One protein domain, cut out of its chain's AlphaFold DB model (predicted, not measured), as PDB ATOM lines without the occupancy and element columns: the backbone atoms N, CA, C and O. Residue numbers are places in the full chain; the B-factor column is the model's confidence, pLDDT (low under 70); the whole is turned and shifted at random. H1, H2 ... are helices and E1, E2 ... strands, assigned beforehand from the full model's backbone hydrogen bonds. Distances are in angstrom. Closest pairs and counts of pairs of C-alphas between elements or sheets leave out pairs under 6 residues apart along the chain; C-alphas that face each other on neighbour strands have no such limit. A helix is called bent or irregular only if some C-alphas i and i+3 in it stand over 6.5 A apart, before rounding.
ATOM      1  N   HIS A  13       3.365 -70.663 228.511       97.19
ATOM      2  CA  HIS A  13       2.776 -70.295 227.224       97.19
ATOM      3  C   HIS A  13       3.257 -71.221 226.095       97.19
ATOM      4  O   HIS A  13       4.443 -71.549 226.016       97.19
ATOM      5  N   ILE A  14       2.373 -71.536 225.136       95.00
ATOM      6  CA  ILE A  14       2.656 -72.463 224.021       95.00
ATOM      7  C   ILE A  14       3.845 -72.040 223.144       95.00
ATOM      8  O   ILE A  14       4.570 -72.883 222.632       95.00
ATOM      9  N   LYS A  15       4.109 -70.731 223.038       94.88
ATOM     10  CA  LYS A  15       5.267 -70.159 222.316       94.88
ATOM     11  C   LYS A  15       6.635 -70.657 222.814       94.88
ATOM     12  O   LYS A  15       7.617 -70.510 222.099       94.88
ATOM     13  N   TRP A  16       6.705 -71.180 224.041       96.44
ATOM     14  CA  TRP A  16       7.911 -71.779 224.622       96.44
ATOM     15  C   TRP A  16       7.899 -73.313 224.572       96.44
ATOM     16  O   TRP A  16       8.791 -73.943 225.139       96.44
ATOM     17  N   SER A  17       6.897 -73.939 223.944       96.19
ATOM     18  CA  SER A  17       6.957 -75.372 223.660       96.19
ATOM     19  C   SER A  17       7.989 -75.625 222.556       96.19
ATOM     20  O   SER A  17       7.904 -74.984 221.508       96.19
ATOM     21  N   PRO A  18       8.949 -76.545 222.751       96.31
ATOM     22  CA  PRO A  18       9.979 -76.828 221.752       96.31
ATOM     23  C   PRO A  18       9.479 -77.695 220.583       96.31
ATOM     24  O   PRO A  18      10.206 -77.904 219.613       96.31
ATOM     25  N   GLY A  19       8.257 -78.228 220.666       96.38
ATOM     26  CA  GLY A  19       7.693 -79.087 219.632       96.38
ATOM     27  C   GLY A  19       6.302 -79.620 219.958       96.38
ATOM     28  O   GLY A  19       5.727 -79.302 221.008       96.38
ATOM     29  N   LEU A  20       5.792 -80.452 219.052       96.44
ATOM     30  CA  LEU A  20       4.596 -81.268 219.221       96.44
ATOM     31  C   LEU A  20       5.012 -82.678 219.651       96.44
ATOM     32  O   LEU A  20       5.855 -83.314 219.019       96.44
ATOM     33  N   VAL A  21       4.425 -83.159 220.744       96.31
ATOM     34  CA  VAL A  21       4.729 -84.477 221.305       96.31
ATOM     35  C   VAL A  21       3.432 -85.157 221.697       96.31
ATOM     36  O   VAL A  21       2.632 -84.582 222.433       96.31
ATOM     37  N   TYR A  22       3.245 -86.383 221.232       95.50
ATOM     38  CA  TYR A  22       2.132 -87.240 221.622       95.50
ATOM     39  C   TYR A  22       2.569 -88.704 221.590       95.50
ATOM     40  O   TYR A  22       3.655 -89.039 221.109       95.50
ATOM     41  N   TYR A  23       1.741 -89.580 222.146       94.75
ATOM     42  CA  TYR A  23       1.989 -91.012 222.117       94.75
ATOM     43  C   TYR A  23       0.693 -91.780 221.902       94.75
ATOM     44  O   TYR A  23      -0.379 -91.326 222.295       94.75
ATOM     45  N   ASN A  24       0.837 -92.972 221.336       92.00
ATOM     46  CA  ASN A  24      -0.213 -93.971 221.214       92.00
ATOM     47  C   ASN A  24       0.238 -95.265 221.897       92.00
ATOM     48  O   ASN A  24       1.435 -95.554 221.986       92.00
ATOM     49  N   TYR A  25      -0.709 -96.070 222.369       93.31
ATOM     50  CA  TYR A  25      -0.394 -97.444 222.759       93.31
ATOM     51  C   TYR A  25      -0.079 -98.261 221.513       93.31
ATOM     52  O   TYR A  25      -0.742 -98.123 220.482       93.31
ATOM     53  N   LYS A  26       0.911 -99.149 221.599       92.69
ATOM     54  CA  LYS A  26       1.256 -99.999 220.463       92.69
ATOM     55  C   LYS A  26       0.106-100.965 220.172       92.69
ATOM     56  O   LYS A  26      -0.231-101.820 220.990       92.69
ATOM     57  N   SER A  27      -0.496-100.830 218.993       93.06
ATOM     58  CA  SER A  27      -1.644-101.640 218.593       93.06
ATOM     59  C   SER A  27      -1.230-103.023 218.087       93.06
ATOM     60  O   SER A  27      -0.388-103.161 217.194       93.06
ATOM     61  N   LYS A  28      -1.902-104.059 218.581       93.50
ATOM     62  CA  LYS A  28      -1.909-105.415 218.041       93.50
ATOM     63  C   LYS A  28      -3.159-105.594 217.183       93.50
ATOM     64  O   LYS A  28      -4.258-105.792 217.687       93.50
ATOM     65  N   ILE A  29      -2.965-105.516 215.871       94.75
ATOM     66  CA  ILE A  29      -4.045-105.657 214.889       94.75
ATOM     67  C   ILE A  29      -4.107-107.101 214.389       94.75
ATOM     68  O   ILE A  29      -3.071-107.682 214.030       94.75
ATOM     69  N   THR A  30      -5.318-107.650 214.335       95.12
ATOM     70  CA  THR A  30      -5.663-108.916 213.680       95.12
ATOM     71  C   THR A  30      -6.718-108.646 212.613       95.12
ATOM     72  O   THR A  30      -7.747-108.042 212.903       95.12
ATOM     73  N   VAL A  31      -6.455-109.091 211.383       94.75
ATOM     74  CA  VAL A  31      -7.345-108.892 210.232       94.75
ATOM     75  C   VAL A  31      -7.899-110.237 209.780       94.75
ATOM     76  O   VAL A  31      -7.144-111.195 209.624       94.75
ATOM     77  N   ASN A  32      -9.207-110.294 209.545       93.31
ATOM     78  CA  ASN A  32      -9.906-111.440 208.987       93.31
ATOM     79  C   ASN A  32     -10.726-111.003 207.764       93.31
ATOM     80  O   ASN A  32     -11.798-110.415 207.890       93.31
ATOM     81  N   ASN A  33     -10.203-111.301 206.576       89.25
ATOM     82  CA  ASN A  33     -10.829-110.944 205.302       89.25
ATOM     83  C   ASN A  33     -11.887-111.962 204.833       89.25
ATOM     84  O   ASN A  33     -12.622-111.669 203.899       89.25
ATOM     85  N   ASP A  34     -11.981-113.136 205.463       89.19
ATOM     86  CA  ASP A  34     -12.804-114.256 204.978       89.19
ATOM     87  C   ASP A  34     -14.152-114.372 205.723       89.19
ATOM     88  O   ASP A  34     -14.825-115.405 205.699       89.19
ATOM     89  N   THR A  35     -14.563-113.313 206.422       87.44
ATOM     90  CA  THR A  35     -15.853-113.263 207.120       87.44
ATOM     91  C   THR A  35     -17.007-112.949 206.172       87.44
ATOM     92  O   THR A  35     -16.877-112.163 205.235       87.44
ATOM     93  N   LYS A  36     -18.182-113.522 206.459       85.19
ATOM     94  CA  LYS A  36     -19.426-113.287 205.705       85.19
ATOM     95  C   LYS A  36     -19.861-111.818 205.721       85.19
ATOM     96  O   LYS A  36     -20.533-111.374 204.799       85.19
ATOM     97  N   ASP A  37     -19.449-111.077 206.746       85.56
ATOM     98  CA  ASP A  37     -19.782-109.662 206.911       85.56
ATOM     99  C   ASP A  37     -18.868-108.742 206.080       85.56
ATOM    100  O   ASP A  37     -19.103-107.535 206.016       85.56
ATOM    101  N   PHE A  38     -17.809-109.272 205.456       88.31
ATOM    102  CA  PHE A  38     -16.776-108.454 204.818       88.31
ATOM    103  C   PHE A  38     -17.351-107.532 203.739       88.31
ATOM    104  O   PHE A  38     -17.151-106.319 203.802       88.31
ATOM    105  N   ASP A  39     -18.140-108.073 202.809       87.50
ATOM    106  CA  ASP A  39     -18.715-107.298 201.705       87.50
ATOM    107  C   ASP A  39     -19.685-106.205 202.182       87.50
ATOM    108  O   ASP A  39     -19.745-105.127 201.591       87.50
ATOM    109  N   GLN A  40     -20.398-106.436 203.290       90.31
ATOM    110  CA  GLN A  40     -21.322-105.456 203.867       90.31
ATOM    111  C   GLN A  40     -20.588-104.264 204.497       90.31
ATOM    112  O   GLN A  40     -21.068-103.130 204.439       90.31
ATOM    113  N   PHE A  41     -19.443-104.513 205.135       91.25
ATOM    114  CA  PHE A  41     -18.702-103.489 205.876       91.25
ATOM    115  C   PHE A  41     -17.545-102.881 205.085       91.25
ATOM    116  O   PHE A  41     -17.031-101.841 205.489       91.25
ATOM    117  N   LYS A  42     -17.178-103.459 203.936       89.44
ATOM    118  CA  LYS A  42     -16.068-103.010 203.088       89.44
ATOM    119  C   LYS A  42     -16.085-101.504 202.810       89.44
ATOM    120  O   LYS A  42     -15.059-100.851 202.940       89.44
ATOM    121  N   ALA A  43     -17.253-100.944 202.495       91.81
ATOM    122  CA  ALA A  43     -17.410 -99.521 202.177       91.81
ATOM    123  C   ALA A  43     -17.269 -98.573 203.387       91.81
ATOM    124  O   ALA A  43     -17.155 -97.365 203.198       91.81
ATOM    125  N   LYS A  44     -17.314 -99.094 204.621       93.94
ATOM    126  CA  LYS A  44     -17.151 -98.304 205.853       93.94
ATOM    127  C   LYS A  44     -15.694 -98.186 206.289       93.94
ATOM    128  O   LYS A  44     -15.381 -97.325 207.104       93.94
ATOM    129  N   PHE A  45     -14.822 -99.050 205.774       94.38
ATOM    130  CA  PHE A  45     -13.392 -98.963 206.025       94.38
ATOM    131  C   PHE A  45     -12.735 -97.916 205.115       94.38
ATOM    132  O   PHE A  45     -13.167 -97.740 203.971       94.38
ATOM    133  N   PRO A  46     -11.668 -97.240 205.580       94.44
ATOM    134  CA  PRO A  46     -10.907 -96.329 204.736       94.44
ATOM    135  C   PRO A  46     -10.329 -97.045 203.501       94.44
ATOM    136  O   PRO A  46      -9.767 -98.131 203.638       94.44
ATOM    137  N   PRO A  47     -10.398 -96.463 202.293       93.88
ATOM    138  CA  PRO A  47      -9.920 -97.118 201.073       93.88
ATOM    139  C   PRO A  47      -8.407 -97.399 201.067       93.88
ATOM    140  O   PRO A  47      -7.954 -98.294 200.360       93.88
ATOM    141  N   GLN A  48      -7.621 -96.664 201.857       95.00
ATOM    142  CA  GLN A  48      -6.161 -96.772 201.914       95.00
ATOM    143  C   GLN A  48      -5.668 -98.077 202.551       95.00
ATOM    144  O   GLN A  48      -4.503 -98.422 202.381       95.00
ATOM    145  N   ILE A  49      -6.528 -98.801 203.277       95.69
ATOM    146  CA  ILE A  49      -6.135-100.033 203.977       95.69
ATOM    147  C   ILE A  49      -6.227-101.279 203.089       95.69
ATOM    148  O   ILE A  49      -5.862-102.370 203.528       95.69
ATOM    149  N   PHE A  50      -6.759-101.141 201.871       95.38
ATOM    150  CA  PHE A  50      -6.938-102.250 200.944       95.38
ATOM    151  C   PHE A  50      -5.717-102.419 200.039       95.38
ATOM    152  O   PHE A  50      -5.234-101.466 199.426       95.38
ATOM    153  N   ASP A  51      -5.245-103.656 199.915       93.94
ATOM    154  CA  ASP A  51      -4.202-104.030 198.972       93.94
ATOM    155  C   ASP A  51      -4.713-104.038 197.515       93.94
ATOM    156  O   ASP A  51      -5.892-103.823 197.214       93.94
ATOM    157  N   LYS A  52      -3.815-104.341 196.571       92.06
ATOM    158  CA  LYS A  52      -4.155-104.440 195.139       92.06
ATOM    159  C   LYS A  52      -5.168-105.550 194.824       92.06
ATOM    160  O   LYS A  52      -5.767-105.530 193.754       92.06
ATOM    161  N   SER A  53      -5.340-106.518 195.721       91.31
ATOM    162  CA  SER A  53      -6.315-107.604 195.615       91.31
ATOM    163  C   SER A  53      -7.660-107.250 196.263       91.31
ATOM    164  O   SER A  53      -8.602-108.038 196.185       91.31
ATOM    165  N   GLY A  54      -7.780-106.066 196.870       90.25
ATOM    166  CA  GLY A  54      -8.989-105.591 197.528       90.25
ATOM    167  C   GLY A  54      -9.236-106.212 198.903       90.25
ATOM    168  O   GLY A  54     -10.385-106.170 199.361       90.25
ATOM    169  N   LYS A  55      -8.203-106.785 199.537       93.44
ATOM    170  CA  LYS A  55      -8.214-107.285 200.920       93.44
ATOM    171  C   LYS A  55      -7.618-106.245 201.862       93.44
ATOM    172  O   LYS A  55      -6.756-105.472 201.461       93.44
ATOM    173  N   ILE A  56      -8.068-106.226 203.110       94.69
ATOM    174  CA  ILE A  56      -7.495-105.362 204.143       94.69
ATOM    175  C   ILE A  56      -6.108-105.895 204.517       94.69
ATOM    176  O   ILE A  56      -5.970-107.074 204.862       94.69
ATOM    177  N   ASP A  57      -5.108-105.015 204.488       95.12
ATOM    178  CA  ASP A  57      -3.751-105.272 204.964       95.12
ATOM    179  C   ASP A  57      -3.495-104.490 206.259       95.12
ATOM    180  O   ASP A  57      -3.664-103.273 206.339       95.12
ATOM    181  N   LYS A  58      -3.032-105.205 207.284       94.12
ATOM    182  CA  LYS A  58      -2.619-104.634 208.565       94.12
ATOM    183  C   LYS A  58      -1.534-103.565 208.415       94.12
ATOM    184  O   LYS A  58      -1.568-102.587 209.157       94.12
ATOM    185  N   ASN A  59      -0.564-103.766 207.524       94.56
ATOM    186  CA  ASN A  59       0.547-102.829 207.370       94.56
ATOM    187  C   ASN A  59       0.040-101.487 206.845       94.56
ATOM    188  O   ASN A  59       0.392-100.450 207.388       94.56
ATOM    189  N   LEU A  60      -0.900-101.511 205.897       95.69
ATOM    190  CA  LEU A  60      -1.525-100.298 205.375       95.69
ATOM    191  C   LEU A  60      -2.338 -99.543 206.438       95.69
ATOM    192  O   LEU A  60      -2.388 -98.317 206.393       95.69
ATOM    193  N   ILE A  61      -2.941-100.234 207.413       94.44
ATOM    194  CA  ILE A  61      -3.600 -99.572 208.554       94.44
ATOM    195  C   ILE A  61      -2.574 -98.795 209.392       94.44
ATOM    196  O   ILE A  61      -2.841 -97.662 209.787       94.44
ATOM    197  N   LEU A  62      -1.417 -99.403 209.670       92.25
ATOM    198  CA  LEU A  62      -0.367 -98.808 210.501       92.25
ATOM    199  C   LEU A  62       0.365 -97.672 209.777       92.25
ATOM    200  O   LEU A  62       0.535 -96.602 210.350       92.25
ATOM    201  N   ASP A  63       0.749 -97.886 208.519       92.31
ATOM    202  CA  ASP A  63       1.538 -96.933 207.730       92.31
ATOM    203  C   ASP A  63       0.772 -95.635 207.431       92.31
ATOM    204  O   ASP A  63       1.379 -94.582 207.255       92.31
ATOM    205  N   ASN A  64      -0.561 -95.704 207.386       92.81
ATOM    206  CA  ASN A  64      -1.427 -94.545 207.163       92.81
ATOM    207  C   ASN A  64      -2.010 -93.956 208.462       92.81
ATOM    208  O   ASN A  64      -2.823 -93.039 208.379       92.81
ATOM    209  N   ASP A  65      -1.634 -94.480 209.633       90.94
ATOM    210  CA  ASP A  65      -2.159 -94.058 210.943       90.94
ATOM    211  C   ASP A  65      -3.703 -94.120 211.031       90.94
ATOM    212  O   ASP A  65      -4.386 -93.204 211.484       90.94
ATOM    213  N   LEU A  66      -4.285 -95.227 210.549       94.44
ATOM    214  CA  LEU A  66      -5.740 -95.427 210.431       94.44
ATOM    215  C   LEU A  66      -6.307 -96.403 211.472       94.44
ATOM    216  O   LEU A  66      -7.411 -96.925 211.301       94.44
ATOM    217  N   VAL A  67      -5.563 -96.671 212.549       93.06
ATOM    218  CA  VAL A  67      -5.948 -97.648 213.581       93.06
ATOM    219  C   VAL A  67      -7.304 -97.297 214.190       93.06
ATOM    220  O   VAL A  67      -8.207 -98.137 214.193       93.06
ATOM    221  N   ASP A  68      -7.477 -96.053 214.635       91.19
ATOM    222  CA  ASP A  68      -8.719 -95.599 215.268       91.19
ATOM    223  C   ASP A  68      -9.890 -95.557 214.279       91.19
ATOM    224  O   ASP A  68     -11.014 -95.901 214.635       91.19
ATOM    225  N   ALA A  69      -9.625 -95.244 213.006       92.62
ATOM    226  CA  ALA A  69     -10.642 -95.268 211.956       92.62
ATOM    227  C   ALA A  69     -11.154 -96.689 211.649       92.62
ATOM    228  O   ALA A  69     -12.292 -96.851 211.213       92.62
ATOM    229  N   CYS A  70     -10.331 -97.722 211.861       93.00
ATOM    230  CA  CYS A  70     -10.698 -99.115 211.592       93.00
ATOM    231  C   CYS A  70     -11.281 -99.838 212.814       93.00
ATOM    232  O   CYS A  70     -12.072-100.769 212.651       93.00
ATOM    233  N   LYS A  71     -10.886 -99.427 214.023       91.31
ATOM    234  CA  LYS A  71     -11.193-100.099 215.294       91.31
ATOM    235  C   LYS A  71     -12.687-100.325 215.531       91.31
ATOM    236  O   LYS A  71     -13.076-101.422 215.924       91.31
ATOM    237  N   ASP A  72     -13.510 -99.313 215.263       88.94
ATOM    238  CA  ASP A  72     -14.933 -99.321 215.631       88.94
ATOM    239  C   ASP A  72     -15.864 -99.764 214.488       88.94
ATOM    240  O   ASP A  72     -17.084 -99.805 214.650       88.94
ATOM    241  N   VAL A  73     -15.315-100.118 213.319       93.06
ATOM    242  CA  VAL A  73     -16.124-100.489 212.148       93.06
ATOM    243  C   VAL A  73     -16.735-101.880 212.312       93.06
ATOM    244  O   VAL A  73     -17.952-102.039 212.205       93.06
ATOM    245  N   ASN A  74     -15.894-102.897 212.527       93.56
ATOM    246  CA  ASN A  74     -16.331-104.263 212.805       93.56
ATOM    247  C   ASN A  74     -15.178-105.095 213.416       93.56
ATOM    248  O   ASN A  74     -14.227-105.423 212.694       93.56
ATOM    249  N   PRO A  75     -15.282-105.520 214.691       92.38
ATOM    250  CA  PRO A  75     -14.232-106.276 215.377       92.38
ATOM    251  C   PRO A  75     -14.012-107.692 214.820       92.38
ATOM    252  O   PRO A  75     -12.958-108.280 215.062       92.38
ATOM    253  N   ASN A  76     -14.969-108.247 214.067       92.56
ATOM    254  CA  ASN A  76     -14.813-109.547 213.406       92.56
ATOM    255  C   ASN A  76     -13.941-109.463 212.144       92.56
ATOM    256  O   ASN A  76     -13.424-110.491 211.710       92.56
ATOM    257  N   ILE A  77     -13.804-108.269 211.551       93.44
ATOM    258  CA  ILE A  77     -12.978-108.015 210.360       93.44
ATOM    259  C   ILE A  77     -11.621-107.452 210.779       93.44
ATOM    260  O   ILE A  77     -10.587-107.994 210.398       93.44
ATOM    261  N   VAL A  78     -11.614-106.382 211.577       95.31
ATOM    262  CA  VAL A  78     -10.396-105.786 212.133       95.31
ATOM    263  C   VAL A  78     -10.531-105.743 213.645       95.31
ATOM    264  O   VAL A  78     -11.274-104.933 214.193       95.31
ATOM    265  N   LYS A  79      -9.778-106.598 214.332       95.44
ATOM    266  CA  LYS A  79      -9.657-106.558 215.788       95.44
ATOM    267  C   LYS A  79      -8.425-105.745 216.158       95.44
ATOM    268  O   LYS A  79      -7.311-106.102 215.769       95.44
ATOM    269  N   VAL A  80      -8.624-104.673 216.920       95.19
ATOM    270  CA  VAL A  80      -7.543-103.849 217.471       95.19
ATOM    271  C   VAL A  80      -7.457-104.089 218.971       95.19
ATOM    272  O   VAL A  80      -8.400-103.828 219.713       95.19
ATOM    273  N   GLU A  81      -6.310-104.582 219.412       94.50
ATOM    274  CA  GLU A  81      -5.929-104.692 220.819       94.50
ATOM    275  C   GLU A  81      -4.698-103.810 221.062       94.50
ATOM    276  O   GLU A  81      -4.043-103.390 220.109       94.50
ATOM    277  N   TYR A  82      -4.355-103.527 222.316       94.00
ATOM    278  CA  TYR A  82      -3.163-102.746 222.655       94.00
ATOM    279  C   TYR A  82      -2.228-103.566 223.540       94.00
ATOM    280  O   TYR A  82      -2.677-104.297 224.421       94.00
ATOM    281  N   GLU A  83      -0.930-103.476 223.270       93.94
ATOM    282  CA  GLU A  83       0.107-104.164 224.034       93.94
ATOM    283  C   GLU A  83       0.390-103.397 225.333       93.94
ATOM    284  O   GLU A  83       0.710-102.205 225.311       93.94
ATOM    285  N   GLU A  84       0.266-104.076 226.475       93.94
ATOM    286  CA  GLU A  84       0.559-103.480 227.780       93.94
ATOM    287  C   GLU A  84       2.018-103.017 227.860       93.94
ATOM    288  O   GLU A  84       2.929-103.671 227.357       93.94
ATOM    289  N   ASN A  85       2.246-101.879 228.522       94.19
ATOM    290  CA  ASN A  85       3.571-101.276 228.712       94.19
ATOM    291  C   ASN A  85       4.329-100.929 227.415       94.19
ATOM    292  O   ASN A  85       5.534-100.684 227.461       94.19
ATOM    293  N   SER A  86       3.643-100.868 226.269       95.62
ATOM    294  CA  SER A  86       4.247-100.568 224.973       95.62
ATOM    295  C   SER A  86       3.666 -99.288 224.377       95.62
ATOM    296  O   SER A  86       2.468 -99.189 224.102       95.62
ATOM    297  N   TYR A  87       4.532 -98.297 224.173       94.19
ATOM    298  CA  TYR A  87       4.153 -96.944 223.770       94.19
ATOM    299  C   TYR A  87       4.914 -96.534 222.510       94.19
ATOM    300  O   TYR A  87       6.130 -96.712 222.425       94.19
ATOM    301  N   LEU A  88       4.201 -95.951 221.549       93.25
ATOM    302  CA  LEU A  88       4.764 -95.337 220.356       93.25
ATOM    303  C   LEU A  88       4.701 -93.818 220.513       93.25
ATOM    304  O   LEU A  88       3.619 -93.239 220.480       93.25
ATOM    305  N   PHE A  89       5.857 -93.187 220.709       95.25
ATOM    306  CA  PHE A  89       5.973 -91.733 220.804       95.25
ATOM    307  C   PHE A  89       6.247 -91.118 219.435       95.25
ATOM    308  O   PHE A  89       7.181 -91.532 218.747       95.25
ATOM    309  N   THR A  90       5.501 -90.066 219.109       95.12
ATOM    310  CA  THR A  90       5.778 -89.193 217.968       95.12
ATOM    311  C   THR A  90       6.227 -87.835 218.484       95.12
ATOM    312  O   THR A  90       5.574 -87.220 219.330       95.12
ATOM    313  N   ILE A  91       7.382 -87.383 217.995       96.88
ATOM    314  CA  ILE A  91       8.040 -86.159 218.449       96.88
ATOM    315  C   ILE A  91       8.432 -85.346 217.225       96.88
ATOM    316  O   ILE A  91       9.278 -85.772 216.440       96.88
ATOM    317  N   GLU A  92       7.859 -84.157 217.108       97.12
ATOM    318  CA  GLU A  92       8.161 -83.202 216.051       97.12
ATOM    319  C   GLU A  92       8.689 -81.910 216.676       97.12
ATOM    320  O   GLU A  92       8.006 -81.256 217.465       97.12
ATOM    321  N   ALA A  93       9.932 -81.551 216.360       97.38
ATOM    322  CA  ALA A  93      10.560 -80.344 216.882       97.38
ATOM    323  C   ALA A  93      10.204 -79.118 216.030       97.38
ATOM    324  O   ALA A  93      10.209 -79.193 214.804       97.38
ATOM    325  N   PHE A  94      10.014 -77.957 216.664       96.75
ATOM    326  CA  PHE A  94       9.819 -76.682 215.954       96.75
ATOM    327  C   PHE A  94      11.136 -76.005 215.533       96.75
ATOM    328  O   PHE A  94      11.126 -74.899 214.995       96.75
TER     329      PHE A  94
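This is residues 13 to 94 of the 127 residues of the protein "RPOLD domain-containing protein" of Candidatus Woesearchaeota archaeon (UniProt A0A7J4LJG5). Look first for a long ribbon of two strands, E1 and E2 side by side, bent partway along into a wide V, with the short helices H2 and H3 over the inner side of one half and H1 farther out beyond that half's end. The other half, with residues 19 to 23 of E1 and 89 to 93 of E2, runs away from the helices as a bare two-stranded arm and makes much of the length. You have 82 printed residues, with three named helices and two named strands in the order E1, H1, H2, H3, E2; the sheet has the order E1 - E2 and is antiparallel. The class is mixed, helices and strands. The whole is loose, with a radius of gyration of the C-alphas of 15.8 A, and spans 53 by 26 by 19 A.

Begin with the sheet and find C-alpha 19 at (7.693, -79.087, 219.632); from there E1, residues 19 to 31, runs 34.7 A to C-alpha 31. E2, residues 78 to 93, is the longest strand by residues; it covers 33.3 A from C-alpha 78 at (-10.396, -105.786, 212.133) to C-alpha 93 at (10.560, -80.344, 216.882). Between the two strands along the chain you meet the helices. H1, residues 38 to 44, measures 10.2 A and is irregular: C-alphas 40 and 43 are 7.3 A apart, where about 5 A is found in a regular helix. H2, residues 58 to 63, begins with C-alpha 58 at (-2.619, -104.634, 208.565) and measures 8.8 A. H3, residues 67 to 71, measures 6.0 A.

Start at the sheet, where E1 and E2 are antiparallel neighbours with 158 degrees between their N-to-C directions. Near one end, C-alphas 19 and 93 face each other at 4.2 A; near the other, C-alphas 31 and 78 do so at 4.8 A. Look also at N 20 and O 92, 2.8 A apart, and at N 28 and O 81, 2.7 A apart; both pairs are within hydrogen-bond range. E1 bends by 55 degrees at residue 28, and E2 bends by 93 degrees at residue 84. Now move outward to H3, whose closest C-alpha pair with E2 is Lys 71 and Val 80, 5.7 A apart; its closest with E1 is Val 67 and Ser 27, 7.7 A apart. For H2 and E1 the closest C-alphas are those of Lys 58 and Ile 29, 6.6 A apart, while H2 and E2 are apart. H2 and H3 are close but not clearly touching, with the C-alphas of Ile 61 and Val 67 the closest at 5.9 A. Farther out, H1 is apart from H2, H3 and E2. In H2 and H3 every O i to N i+4 pair is within hydrogen-bond range; in H1 1 of 3 is, beside 2 of 4 O i to N i+3 pairs.

The two C-alphas farthest apart are those of Trp 16 and Lys 36, at 53.2 A, and the outline is only just a rod. The first and last printed C-alphas, those of His 13 and Phe 94, are 14.7 A apart. The printed part runs from 13 to 94 without a cut. The link from H1 to H2, residues 45 to 57, is long; that from H2 to H3 is tight, and those from E1 to H1 and from H3 to E2 are short. In the B-factor column you will find a mean pLDDT of 93.4 for the printed part of this model, and no printed residue is under 70.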